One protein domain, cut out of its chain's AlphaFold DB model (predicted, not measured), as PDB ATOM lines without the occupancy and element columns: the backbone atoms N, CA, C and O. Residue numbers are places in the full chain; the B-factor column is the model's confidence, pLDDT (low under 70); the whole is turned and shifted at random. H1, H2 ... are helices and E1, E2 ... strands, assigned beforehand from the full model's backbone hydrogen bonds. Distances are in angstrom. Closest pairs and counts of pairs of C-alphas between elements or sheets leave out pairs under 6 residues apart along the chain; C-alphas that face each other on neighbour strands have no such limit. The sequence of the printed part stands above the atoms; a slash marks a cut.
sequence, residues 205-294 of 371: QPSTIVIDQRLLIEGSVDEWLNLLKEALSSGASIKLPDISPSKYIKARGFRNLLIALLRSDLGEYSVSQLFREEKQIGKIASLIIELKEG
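What this domain is: This is residues 205 to 294 of the 371 residues of an uncharacterized protein of Ignisphaera aggregans (strain DSM 17230 / JCM 13409 / AQ1.S1) (UniProt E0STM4). Four crossed helices, H2, H4, H6 and H5, make a ring in which each touches the next, and a short two-strand parallel ribbon, E1 and E2, lies by H2 and H5. H1 packs across the beginning of H4, with little H3 near H1. The 90 printed residues, with six named helices and two named strands in the order E1 H1 H2 E2 H3 H4 H5 H6, are mostly helix and compact, with a radius of gyration of the C-alphas of 11.9 A and spans of 35 by 28 by 23 A.

How they stand to each other: E1, residues 208 to 210, is the parallel neighbour of E2, residues 237 to 239; N 209 and O 237 are within hydrogen-bond range at 2.8 A. With H1, residues 213 to 218, and H2, residues 221 to 234, between them in the chain, they form a strand-helix-strand unit, two parallel neighbour strands with helices between, whose crossover is right-handed. The hub, H4, residues 252 to 263, touches H1 with residues 252 to 254 alone, about perpendicular at 79 degrees; the closest C-alphas, Glu 218 and Gly 253, are 4.2 A apart. H2 touches H4 with residues 221 to 225 alone, at a steep tilt of 62 degrees, closest at C-alphas Val 221 and Asn 256, 4.9 A. H4 touches H6, residues 279 to 293, with residues 258 to 262 alone, closest at C-alphas Leu 262 and Lys 292, 6.1 A. H5, residues 268 to 274, and H6 form a helical hairpin, at a shallow tilt of 33 degrees, only just short of steep; the closest C-alphas, Glu 268 and Ser 286, are 5.5 A apart. H3, residues 245 to 248, is near H1. Every O i to N i+4 pair is within hydrogen-bond range in H1, H2, H4, H5 and H6; H3 is too short for one.

Where its parts are: E1 begins at C-alpha 208 (-2.514, -35.068, 25.877), and H6 ends at C-alpha 293 (-7.293, -39.957, 52.886). H2 measures 19.9 A, H4 16.5 A and H6 21.1 A.

The domain as a whole: The two farthest C-alphas, Gln 205 and Gly 294, are 35.9 A apart. The printed part has no cut, and its links between named elements are tight. The model's pLDDT is under 70 at residues 205 to 207 and 244 to 247.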
ATOM      1  N   GLN A 205      -2.410 -25.445  23.821       44.00
ATOM      2  CA  GLN A 205      -3.468 -26.430  23.611       44.00
ATOM      3  C   GLN A 205      -3.397 -27.424  24.780       44.00
ATOM      4  O   GLN A 205      -2.280 -27.704  25.220       44.00
ATOM      5  N   PRO A 206      -4.519 -27.951  25.304       49.53
ATOM      6  CA  PRO A 206      -4.448 -29.020  26.289       49.53
ATOM      7  C   PRO A 206      -3.669 -30.174  25.655       49.53
ATOM      8  O   PRO A 206      -4.171 -30.850  24.759       49.53
ATOM      9  N   SER A 207      -2.409 -30.331  26.052       68.69
ATOM     10  CA  SER A 207      -1.565 -31.408  25.575       68.69
ATOM     11  C   SER A 207      -2.097 -32.693  26.190       68.69
ATOM     12  O   SER A 207      -2.442 -32.751  27.369       68.69
ATOM     13  N   THR A 208      -2.225 -33.729  25.376       79.62
ATOM     14  CA  THR A 208      -2.514 -35.068  25.877       79.62
ATOM     15  C   THR A 208      -1.215 -35.843  25.828       79.62
ATOM     16  O   THR A 208      -0.619 -35.992  24.760       79.62
ATOM     17  N   ILE A 209      -0.770 -36.335  26.980       84.38
ATOM     18  CA  ILE A 209       0.354 -37.256  27.055       84.38
ATOM     19  C   ILE A 209      -0.210 -38.652  26.811       84.38
ATOM     20  O   ILE A 209      -0.919 -39.215  27.645       84.38
ATOM     21  N   VAL A 210       0.072 -39.190  25.628       83.56
ATOM     22  CA  VAL A 210      -0.266 -40.572  25.288       83.56
ATOM     23  C   VAL A 210       0.874 -41.451  25.776       83.56
ATOM     24  O   VAL A 210       1.996 -41.338  25.286       83.56
ATOM     25  N   ILE A 211       0.593 -42.305  26.753       84.25
ATOM     26  CA  ILE A 211       1.607 -43.216  27.291       84.25
ATOM     27  C   ILE A 211       1.768 -44.436  26.384       84.25
ATOM     28  O   ILE A 211       0.843 -44.838  25.675       84.25
ATOM     29  N   ASP A 212       2.950 -45.044  26.398       81.88
ATOM     30  CA  ASP A 212       3.182 -46.298  25.690       81.88
ATOM     31  C   ASP A 212       2.539 -47.491  26.432       81.88
ATOM     32  O   ASP A 212       2.197 -47.434  27.617       81.88
ATOM     33  N   GLN A 213       2.349 -48.612  25.726       83.44
ATOM     34  CA  GLN A 213       1.835 -49.840  26.351       83.44
ATOM     35  C   GLN A 213       2.808 -50.393  27.399       83.44
ATOM     36  O   GLN A 213       2.378 -51.006  28.377       83.44
ATOM     37  N   ARG A 214       4.112 -50.153  27.215       89.44
ATOM     38  CA  ARG A 214       5.169 -50.598  28.125       89.44
ATOM     39  C   ARG A 214       4.955 -50.037  29.527       89.44
ATOM     40  O   ARG A 214       5.068 -50.789  30.487       89.44
ATOM     41  N   LEU A 215       4.579 -48.769  29.673       87.50
ATOM     42  CA  LEU A 215       4.377 -48.135  30.972       87.50
ATOM     43  C   LEU A 215       3.208 -48.769  31.741       87.50
ATOM     44  O   LEU A 215       3.311 -49.011  32.942       87.50
ATOM     45  N   LEU A 216       2.123 -49.130  31.049       85.81
ATOM     46  CA  LEU A 216       0.998 -49.843  31.664       85.81
ATOM     47  C   LEU A 216       1.325 -51.286  32.046       85.81
ATOM     48  O   LEU A 216       0.766 -51.800  33.016       85.81
ATOM     49  N   ILE A 217       2.211 -51.948  31.304       84.69
ATOM     50  CA  ILE A 217       2.525 -53.362  31.531       84.69
ATOM     51  C   ILE A 217       3.668 -53.523  32.544       84.69
ATOM     52  O   ILE A 217       3.587 -54.354  33.449       84.69
ATOM     53  N   GLU A 218       4.703 -52.692  32.445       86.38
ATOM     54  CA  GLU A 218       5.995 -52.864  33.122       86.38
ATOM     55  C   GLU A 218       6.481 -51.618  33.871       86.38
ATOM     56  O   GLU A 218       7.443 -51.721  34.632       86.38
ATOM     57  N   GLY A 219       5.834 -50.462  33.683       88.75
ATOM     58  CA  GLY A 219       6.284 -49.178  34.222       88.75
ATOM     59  C   GLY A 219       6.577 -49.218  35.720       88.75
ATOM     60  O   GLY A 219       5.799 -49.753  36.513       88.75
ATOM     61  N   SER A 220       7.712 -48.657  36.121       89.94
ATOM     62  CA  SER A 220       8.103 -48.524  37.525       89.94
ATOM     63  C   SER A 220       7.292 -47.444  38.248       89.94
ATOM     64  O   SER A 220       6.666 -46.583  37.630       89.94
ATOM     65  N   VAL A 221       7.300 -47.476  39.584       90.94
ATOM     66  CA  VAL A 221       6.622 -46.453  40.402       90.94
ATOM     67  C   VAL A 221       7.223 -45.067  40.159       90.94
ATOM     68  O   VAL A 221       6.476 -44.097  40.064       90.94
ATOM     69  N   ASP A 222       8.543 -44.973  39.995       90.81
ATOM     70  CA  ASP A 222       9.225 -43.701  39.744       90.81
ATOM     71  C   ASP A 222       8.897 -43.130  38.358       90.81
ATOM     72  O   ASP A 222       8.657 -41.928  38.235       90.81
ATOM     73  N   GLU A 223       8.801 -43.976  37.323       91.81
ATOM     74  CA  GLU A 223       8.328 -43.551  35.998       91.81
ATOM     75  C   GLU A 223       6.905 -42.979  36.076       91.81
ATOM     76  O   GLU A 223       6.639 -41.914  35.518       91.81
ATOM     77  N   TRP A 224       6.009 -43.629  36.826       93.44
ATOM     78  CA  TRP A 224       4.653 -43.125  37.044       93.44
ATOM     79  C   TRP A 224       4.624 -41.815  37.829       93.44
ATOM     80  O   TRP A 224       3.909 -40.894  37.444       93.44
ATOM     81  N   LEU A 225       5.403 -41.691  38.905       92.06
ATOM     82  CA  LEU A 225       5.481 -40.453  39.685       92.06
ATOM     83  C   LEU A 225       5.998 -39.283  38.843       92.06
ATOM     84  O   LEU A 225       5.465 -38.177  38.948       92.06
ATOM     85  N   ASN A 226       7.011 -39.519  38.008       91.69
ATOM     86  CA  ASN A 226       7.548 -38.503  37.107       91.69
ATOM     87  C   ASN A 226       6.514 -38.087  36.062       91.69
ATOM     88  O   ASN A 226       6.277 -36.892  35.901       91.69
ATOM     89  N   LEU A 227       5.832 -39.052  35.440       92.25
ATOM     90  CA  LEU A 227       4.774 -38.775  34.471       92.25
ATOM     91  C   LEU A 227       3.626 -37.967  35.091       92.25
ATOM     92  O   LEU A 227       3.174 -36.988  34.506       92.25
ATOM     93  N   LEU A 228       3.154 -38.353  36.281       90.19
ATOM     94  CA  LEU A 228       2.079 -37.637  36.976       90.19
ATOM     95  C   LEU A 228       2.488 -36.185  37.263       90.19
ATOM     96  O   LEU A 228       1.700 -35.268  37.037       90.19
ATOM     97  N   LYS A 229       3.731 -35.955  37.708       88.19
ATOM     98  CA  LYS A 229       4.271 -34.606  37.944       88.19
ATOM     99  C   LYS A 229       4.398 -33.795  36.656       88.19
ATOM    100  O   LYS A 229       4.035 -32.619  36.651       88.19
ATOM    101  N   GLU A 230       4.899 -34.402  35.585       85.81
ATOM    102  CA  GLU A 230       5.032 -33.770  34.270       85.81
ATOM    103  C   GLU A 230       3.663 -33.360  33.721       85.81
ATOM    104  O   GLU A 230       3.468 -32.207  33.332       85.81
ATOM    105  N   ALA A 231       2.692 -34.273  33.767       84.69
ATOM    106  CA  ALA A 231       1.331 -34.034  33.311       84.69
ATOM    107  C   ALA A 231       0.659 -32.899  34.098       84.69
ATOM    108  O   ALA A 231       0.049 -32.011  33.510       84.69
ATOM    109  N   LEU A 232       0.845 -32.847  35.421       81.44
ATOM    110  CA  LEU A 232       0.323 -31.746  36.240       81.44
ATOM    111  C   LEU A 232       0.989 -30.411  35.925       81.44
ATOM    112  O   LEU A 232       0.299 -29.404  35.795       81.44
ATOM    113  N   SER A 233       2.315 -30.406  35.795       77.56
ATOM    114  CA  SER A 233       3.091 -29.186  35.545       77.56
ATOM    115  C   SER A 233       2.790 -28.590  34.169       77.56
ATOM    116  O   SER A 233       2.816 -27.376  33.997       77.56
ATOM    117  N   SER A 234       2.477 -29.445  33.194       76.38
ATOM    118  CA  SER A 234       2.106 -29.057  31.831       76.38
ATOM    119  C   SER A 234       0.597 -28.858  31.629       76.38
ATOM    120  O   SER A 234       0.186 -28.425  30.554       76.38
ATOM    121  N   GLY A 235      -0.236 -29.151  32.636       71.94
ATOM    122  CA  GLY A 235      -1.698 -29.119  32.513       71.94
ATOM    123  C   GLY A 235      -2.258 -30.158  31.533       71.94
ATOM    124  O   GLY A 235      -3.357 -29.976  31.004       71.94
ATOM    125  N   ALA A 236      -1.497 -31.220  31.270       81.06
ATOM    126  CA  ALA A 236      -1.824 -32.260  30.315       81.06
ATOM    127  C   ALA A 236      -2.724 -33.345  30.917       81.06
ATOM    128  O   ALA A 236      -2.587 -33.715  32.086       81.06
ATOM    129  N   SER A 237      -3.604 -33.919  30.097       88.06
ATOM    130  CA  SER A 237      -4.276 -35.178  30.439       88.06
ATOM    131  C   SER A 237      -3.447 -36.374  29.982       88.06
ATOM    132  O   SER A 237      -2.790 -36.331  28.944       88.06
ATOM    133  N   ILE A 238      -3.509 -37.460  30.739       87.44
ATOM    134  CA  ILE A 238      -2.913 -38.749  30.420       87.44
ATOM    135  C   ILE A 238      -3.955 -39.581  29.680       87.44
ATOM    136  O   ILE A 238      -5.058 -39.806  30.181       87.44
ATOM    137  N   LYS A 239      -3.581 -40.060  28.497       87.50
ATOM    138  CA  LYS A 239      -4.382 -40.989  27.707       87.50
ATOM    139  C   LYS A 239      -3.688 -42.338  27.647       87.50
ATOM    140  O   LYS A 239      -2.494 -42.410  27.342       87.50
ATOM    141  N   LEU A 240      -4.436 -43.396  27.940       83.00
ATOM    142  CA  LEU A 240      -3.939 -44.757  27.854       83.00
ATOM    143  C   LEU A 240      -3.934 -45.207  26.381       83.00
ATOM    144  O   LEU A 240      -4.791 -44.804  25.589       83.00
ATOM    145  N   PRO A 241      -2.970 -46.047  25.975       79.50
ATOM    146  CA  PRO A 241      -3.017 -46.723  24.691       79.50
ATOM    147  C   PRO A 241      -4.241 -47.639  24.633       79.50
ATOM    148  O   PRO A 241      -4.667 -48.190  25.648       79.50
ATOM    149  N   ASP A 242      -4.776 -47.835  23.428       78.69
ATOM    150  CA  ASP A 242      -5.961 -48.664  23.191       78.69
ATOM    151  C   ASP A 242      -5.631 -50.159  23.362       78.69
ATOM    152  O   ASP A 242      -5.315 -50.889  22.419       78.69
ATOM    153  N   ILE A 243      -5.611 -50.600  24.619       74.75
ATOM    154  CA  ILE A 243      -5.421 -51.986  25.027       74.75
ATOM    155  C   ILE A 243      -6.568 -52.413  25.934       74.75
ATOM    156  O   ILE A 243      -6.988 -51.690  26.831       74.75
ATOM    157  N   SER A 244      -7.063 -53.634  25.719       69.44
ATOM    158  CA  SER A 244      -8.129 -54.198  26.552       69.44
ATOM    159  C   SER A 244      -7.743 -54.155  28.041       69.44
ATOM    160  O   SER A 244      -6.657 -54.645  28.374       69.44
ATOM    161  N   PRO A 245      -8.625 -53.689  28.949       68.69
ATOM    162  CA  PRO A 245      -8.376 -53.664  30.393       68.69
ATOM    163  C   PRO A 245      -7.896 -54.995  30.972       68.69
ATOM    164  O   PRO A 245      -7.008 -55.034  31.823       68.69
ATOM    165  N   SER A 246      -8.392 -56.114  30.437       69.25
ATOM    166  CA  SER A 246      -7.958 -57.461  30.827       69.25
ATOM    167  C   SER A 246      -6.460 -57.728  30.628       69.25
ATOM    168  O   SER A 246      -5.922 -58.619  31.282       69.25
ATOM    169  N   LYS A 247      -5.782 -56.979  29.748       68.88
ATOM    170  CA  LYS A 247      -4.353 -57.143  29.447       68.88
ATOM    171  C   LYS A 247      -3.437 -56.386  30.404       68.88
ATOM    172  O   LYS A 247      -2.294 -56.801  30.555       68.88
ATOM    173  N   TYR A 248      -3.905 -55.306  31.035       75.94
ATOM    174  CA  TYR A 248      -3.048 -54.476  31.890       75.94
ATOM    175  C   TYR A 248      -3.491 -54.396  33.352       75.94
ATOM    176  O   TYR A 248      -2.650 -54.109  34.192       75.94
ATOM    177  N   ILE A 249      -4.749 -54.697  33.700       76.75
ATOM    178  CA  ILE A 249      -5.222 -54.614  35.099       76.75
ATOM    179  C   ILE A 249      -4.396 -55.506  36.041       76.75
ATOM    180  O   ILE A 249      -4.137 -55.133  37.177       76.75
ATOM    181  N   LYS A 250      -3.938 -56.671  35.571       72.62
ATOM    182  CA  LYS A 250      -3.069 -57.571  36.354       72.62
ATOM    183  C   LYS A 250      -1.577 -57.346  36.109       72.62
ATOM    184  O   LYS A 250      -0.751 -58.092  36.628       72.62
ATOM    185  N   ALA A 251      -1.223 -56.365  35.284       85.19
ATOM    186  CA  ALA A 251       0.159 -56.110  34.931       85.19
ATOM    187  C   ALA A 251       0.871 -55.288  36.012       85.19
ATOM    188  O   ALA A 251       0.267 -54.512  36.760       85.19
ATOM    189  N   ARG A 252       2.193 -55.456  36.079       86.31
ATOM    190  CA  ARG A 252       3.045 -54.808  37.080       86.31
ATOM    191  C   ARG A 252       2.987 -53.284  36.971       86.31
ATOM    192  O   ARG A 252       2.941 -52.613  37.996       86.31
ATOM    193  N   GLY A 253       2.951 -52.755  35.749       89.56
ATOM    194  CA  GLY A 253       2.872 -51.321  35.481       89.56
ATOM    195  C   GLY A 253       1.616 -50.684  36.069       89.56
ATOM    196  O   GLY A 253       1.707 -49.673  36.761       89.56
ATOM    197  N   PHE A 254       0.452 -51.314  35.901       90.56
ATOM    198  CA  PHE A 254      -0.793 -50.821  36.486       90.56
ATOM    199  C   PHE A 254      -0.791 -50.890  38.018       90.56
ATOM    200  O   PHE A 254      -1.162 -49.919  38.673       90.56
ATOM    201  N   ARG A 255      -0.286 -51.980  38.613       91.69
ATOM    202  CA  ARG A 255      -0.068 -52.044  40.071       91.69
ATOM    203  C   ARG A 255       0.826 -50.897  40.555       91.69
ATOM    204  O   ARG A 255       0.535 -50.271  41.574       91.69
ATOM    205  N   ASN A 256       1.896 -50.603  39.823       92.94
ATOM    206  CA  ASN A 256       2.831 -49.534  40.159       92.94
ATOM    207  C   ASN A 256       2.210 -48.136  40.017       92.94
ATOM    208  O   ASN A 256       2.530 -47.270  40.827       92.94
ATOM    209  N   LEU A 257       1.280 -47.925  39.080       93.44
ATOM    210  CA  LEU A 257       0.466 -46.706  39.025       93.44
ATOM    211  C   LEU A 257      -0.345 -46.521  40.316       93.44
ATOM    212  O   LEU A 257      -0.330 -45.436  40.894       93.44
ATOM    213  N   LEU A 258      -1.017 -47.569  40.805       94.00
ATOM    214  CA  LEU A 258      -1.788 -47.482  42.055       94.00
ATOM    215  C   LEU A 258      -0.889 -47.125  43.249       94.00
ATOM    216  O   LEU A 258      -1.252 -46.286  44.071       94.00
ATOM    217  N   ILE A 259       0.314 -47.703  43.315       92.44
ATOM    218  CA  ILE A 259       1.312 -47.364  44.341       92.44
ATOM    219  C   ILE A 259       1.795 -45.916  44.190       92.44
ATOM    220  O   ILE A 259       1.914 -45.205  45.187       92.44
ATOM    221  N   ALA A 260       2.056 -45.456  42.964       92.50
ATOM    222  CA  ALA A 260       2.449 -44.074  42.704       92.50
ATOM    223  C   ALA A 260       1.372 -43.091  43.183       92.50
ATOM    224  O   ALA A 260       1.695 -42.114  43.855       92.50
ATOM    225  N   LEU A 261       0.095 -43.388  42.928       92.50
ATOM    226  CA  LEU A 261      -1.034 -42.582  43.397       92.50
ATOM    227  C   LEU A 261      -1.108 -42.524  44.930       92.50
ATOM    228  O   LEU A 261      -1.216 -41.428  45.478       92.50
ATOM    229  N   LEU A 262      -0.943 -43.658  45.626       90.00
ATOM    230  CA  LEU A 262      -0.880 -43.706  47.098       90.00
ATOM    231  C   LEU A 262       0.252 -42.840  47.678       90.00
ATOM    232  O   LEU A 262       0.113 -42.278  48.765       90.00
ATOM    233  N   ARG A 263       1.380 -42.726  46.969       85.88
ATOM    234  CA  ARG A 263       2.532 -41.918  47.402       85.88
ATOM    235  C   ARG A 263       2.432 -40.449  47.016       85.88
ATOM    236  O   ARG A 263       3.031 -39.610  47.675       85.88
ATOM    237  N   SER A 264       1.735 -40.148  45.931       84.31
ATOM    238  CA  SER A 264       1.638 -38.797  45.393       84.31
ATOM    239  C   SER A 264       0.772 -37.897  46.277       84.31
ATOM    240  O   SER A 264      -0.206 -38.367  46.853       84.31
ATOM    241  N   ASP A 265       1.066 -36.601  46.352       79.50
ATOM    242  CA  ASP A 265       0.250 -35.614  47.088       79.50
ATOM    243  C   ASP A 265      -0.954 -35.117  46.271       79.50
ATOM    244  O   ASP A 265      -1.382 -33.966  46.369       79.50
ATOM    245  N   LEU A 266      -1.486 -35.980  45.405       79.88
ATOM    246  CA  LEU A 266      -2.596 -35.641  44.530       79.88
ATOM    247  C   LEU A 266      -3.913 -35.744  45.280       79.88
ATOM    248  O   LEU A 266      -4.238 -36.787  45.834       79.88
ATOM    249  N   GLY A 267      -4.687 -34.662  45.235       76.25
ATOM    250  CA  GLY A 267      -6.097 -34.695  45.597       76.25
ATOM    251  C   GLY A 267      -6.964 -35.227  44.456       76.25
ATOM    252  O   GLY A 267      -6.552 -35.262  43.290       76.25
ATOM    253  N   GLU A 268      -8.208 -35.564  44.786       76.38
ATOM    254  CA  GLU A 268      -9.200 -36.145  43.869       76.38
ATOM    255  C   GLU A 268      -9.379 -35.336  42.568       76.38
ATOM    256  O   GLU A 268      -9.451 -35.897  41.472       76.38
ATOM    257  N   TYR A 269      -9.370 -34.001  42.659       71.31
ATOM    258  CA  TYR A 269      -9.485 -33.130  41.485       71.31
ATOM    259  C   TYR A 269      -8.322 -33.300  40.504       71.31
ATOM    260  O   TYR A 269      -8.535 -33.382  39.296       71.31
ATOM    261  N   SER A 270      -7.089 -33.347  41.014       78.81
ATOM    262  CA  SER A 270      -5.890 -33.462  40.180       78.81
ATOM    263  C   SER A 270      -5.897 -34.787  39.424       78.81
ATOM    264  O   SER A 270      -5.649 -34.817  38.223       78.81
ATOM    265  N   VAL A 271      -6.283 -35.867  40.104       83.00
ATOM    266  CA  VAL A 271      -6.462 -37.191  39.498       83.00
ATOM    267  C   VAL A 271      -7.565 -37.188  38.438       83.00
ATOM    268  O   VAL A 271      -7.374 -37.730  37.348       83.00
ATOM    269  N   SER A 272      -8.692 -36.536  38.723       78.81
ATOM    270  CA  SER A 272      -9.805 -36.415  37.778       78.81
ATOM    271  C   SER A 272      -9.411 -35.663  36.504       78.81
ATOM    272  O   SER A 272      -9.845 -36.040  35.418       78.81
ATOM    273  N   GLN A 273      -8.573 -34.626  36.610       77.94
ATOM    274  CA  GLN A 273      -8.055 -33.901  35.445       77.94
ATOM    275  C   GLN A 273      -7.050 -34.733  34.649       77.94
ATOM    276  O   GLN A 273      -7.144 -34.798  33.421       77.94
ATOM    277  N   LEU A 274      -6.133 -35.411  35.344       86.69
ATOM    278  CA  LEU A 274      -5.126 -36.264  34.720       86.69
ATOM    279  C   LEU A 274      -5.761 -37.377  33.886       86.69
ATOM    280  O   LEU A 274      -5.341 -37.593  32.760       86.69
ATOM    281  N   PHE A 275      -6.805 -38.037  34.385       86.31
ATOM    282  CA  PHE A 275      -7.433 -39.180  33.712       86.31
ATOM    283  C   PHE A 275      -8.824 -38.867  33.143       86.31
ATOM    284  O   PHE A 275      -9.660 -39.761  33.018       86.31
ATOM    285  N   ARG A 276      -9.105 -37.607  32.785       80.31
ATOM    286  CA  ARG A 276     -10.445 -37.171  32.332       80.31
ATOM    287  C   ARG A 276     -10.979 -37.946  31.116       80.31
ATOM    288  O   ARG A 276     -12.188 -38.117  30.971       80.31
ATOM    289  N   GLU A 277     -10.083 -38.399  30.241       81.88
ATOM    290  CA  GLU A 277     -10.408 -39.174  29.033       81.88
ATOM    291  C   GLU A 277     -10.543 -40.679  29.333       81.88
ATOM    292  O   GLU A 277     -11.084 -41.432  28.530       81.88
ATOM    293  N   GLU A 278     -10.145 -41.106  30.534       82.44
ATOM    294  CA  GLU A 278      -9.918 -42.494  30.929       82.44
ATOM    295  C   GLU A 278     -10.827 -42.869  32.104       82.44
ATOM    296  O   GLU A 278     -10.379 -43.134  33.220       82.44
ATOM    297  N   LYS A 279     -12.143 -42.877  31.855       79.94
ATOM    298  CA  LYS A 279     -13.197 -42.975  32.888       79.94
ATOM    299  C   LYS A 279     -12.963 -44.074  33.933       79.94
ATOM    300  O   LYS A 279     -13.200 -43.846  35.118       79.94
ATOM    301  N   GLN A 280     -12.519 -45.261  33.514       81.81
ATOM    302  CA  GLN A 280     -12.272 -46.380  34.428       81.81
ATOM    303  C   GLN A 280     -11.048 -46.130  35.320       81.81
ATOM    304  O   GLN A 280     -11.111 -46.362  36.525       81.81
ATOM    305  N   ILE A 281      -9.957 -45.621  34.747       85.19
ATOM    306  CA  ILE A 281      -8.727 -45.310  35.482       85.19
ATOM    307  C   ILE A 281      -8.953 -44.130  36.414       85.19
ATOM    308  O   ILE A 281      -8.573 -44.210  37.574       85.19
ATOM    309  N   GLY A 282      -9.646 -43.087  35.955       86.31
ATOM    310  CA  GLY A 282     -10.031 -41.956  36.794       86.31
ATOM    311  C   GLY A 282     -10.855 -42.393  38.007       86.31
ATOM    312  O   GLY A 282     -10.574 -41.962  39.124       86.31
ATOM    313  N   LYS A 283     -11.810 -43.318  37.823       86.00
ATOM    314  CA  LYS A 283     -12.593 -43.896  38.928       86.00
ATOM    315  C   LYS A 283     -11.712 -44.665  39.918       86.00
ATOM    316  O   LYS A 283     -11.806 -44.430  41.120       86.00
ATOM    317  N   ILE A 284     -10.852 -45.558  39.423       89.38
ATOM    318  CA  ILE A 284      -9.933 -46.352  40.254       89.38
ATOM    319  C   ILE A 284      -8.966 -45.443  41.016       89.38
ATOM    320  O   ILE A 284      -8.769 -45.602  42.216       89.38
ATOM    321  N   ALA A 285      -8.389 -44.461  40.332       89.69
ATOM    322  CA  ALA A 285      -7.442 -43.533  40.916       89.69
ATOM    323  C   ALA A 285      -8.106 -42.648  41.981       89.69
ATOM    324  O   ALA A 285      -7.514 -42.433  43.033       89.69
ATOM    325  N   SER A 286      -9.354 -42.219  41.773       89.12
ATOM    326  CA  SER A 286     -10.122 -41.483  42.791       89.12
ATOM    327  C   SER A 286     -10.356 -42.330  44.045       89.12
ATOM    328  O   SER A 286     -10.156 -41.847  45.153       89.12
ATOM    329  N   LEU A 287     -10.687 -43.617  43.885       91.69
ATOM    330  CA  LEU A 287     -10.830 -44.552  45.010       91.69
ATOM    331  C   LEU A 287      -9.512 -44.785  45.762       91.69
ATOM    332  O   LEU A 287      -9.525 -44.943  46.980       91.69
ATOM    333  N   ILE A 288      -8.371 -44.786  45.063       92.75
ATOM    334  CA  ILE A 288      -7.047 -44.842  45.699       92.75
ATOM    335  C   ILE A 288      -6.792 -43.596  46.553       92.75
ATOM    336  O   ILE A 288      -6.295 -43.731  47.671       92.75
ATOM    337  N   ILE A 289      -7.142 -42.403  46.059       90.31
ATOM    338  CA  ILE A 289      -7.017 -41.167  46.843       90.31
ATOM    339  C   ILE A 289      -7.959 -41.199  48.053       90.31
ATOM    340  O   ILE A 289      -7.507 -40.949  49.166       90.31
ATOM    341  N   GLU A 290      -9.217 -41.617  47.880       89.94
ATOM    342  CA  GLU A 290     -10.184 -41.772  48.982       89.94
ATOM    343  C   GLU A 290      -9.668 -42.756  50.054       89.94
ATOM    344  O   GLU A 290      -9.778 -42.508  51.256       89.94
ATOM    345  N   LEU A 291      -9.039 -43.858  49.626       90.69
ATOM    346  CA  LEU A 291      -8.421 -44.841  50.517       90.69
ATOM    347  C   LEU A 291      -7.190 -44.284  51.251       90.69
ATOM    348  O   LEU A 291      -6.969 -44.637  52.407       90.69
ATOM    349  N   LYS A 292      -6.394 -43.429  50.597       88.25
ATOM    350  CA  LYS A 292      -5.242 -42.746  51.209       88.25
ATOM    351  C   LYS A 292      -5.693 -41.733  52.266       88.25
ATOM    352  O   LYS A 292      -5.051 -41.604  53.304       88.25
ATOM    353  N   GLU A 293      -6.779 -41.010  52.004       84.44
ATOM    354  CA  GLU A 293      -7.293 -39.957  52.886       84.44
ATOM    355  C   GLU A 293      -8.018 -40.504  54.127       84.44
ATOM    356  O   GLU A 293      -8.142 -39.797  55.130       84.44
ATOM    357  N   GLY A 294      -8.478 -41.761  54.107       87.19
ATOM    358  CA  GLY A 294      -9.111 -42.371  55.272       87.19
ATOM    359  C   GLY A 294      -9.711 -43.752  55.027       87.19
ATOM    360  O   GLY A 294      -9.008 -44.728  54.771       87.19
TER     361      GLY A 294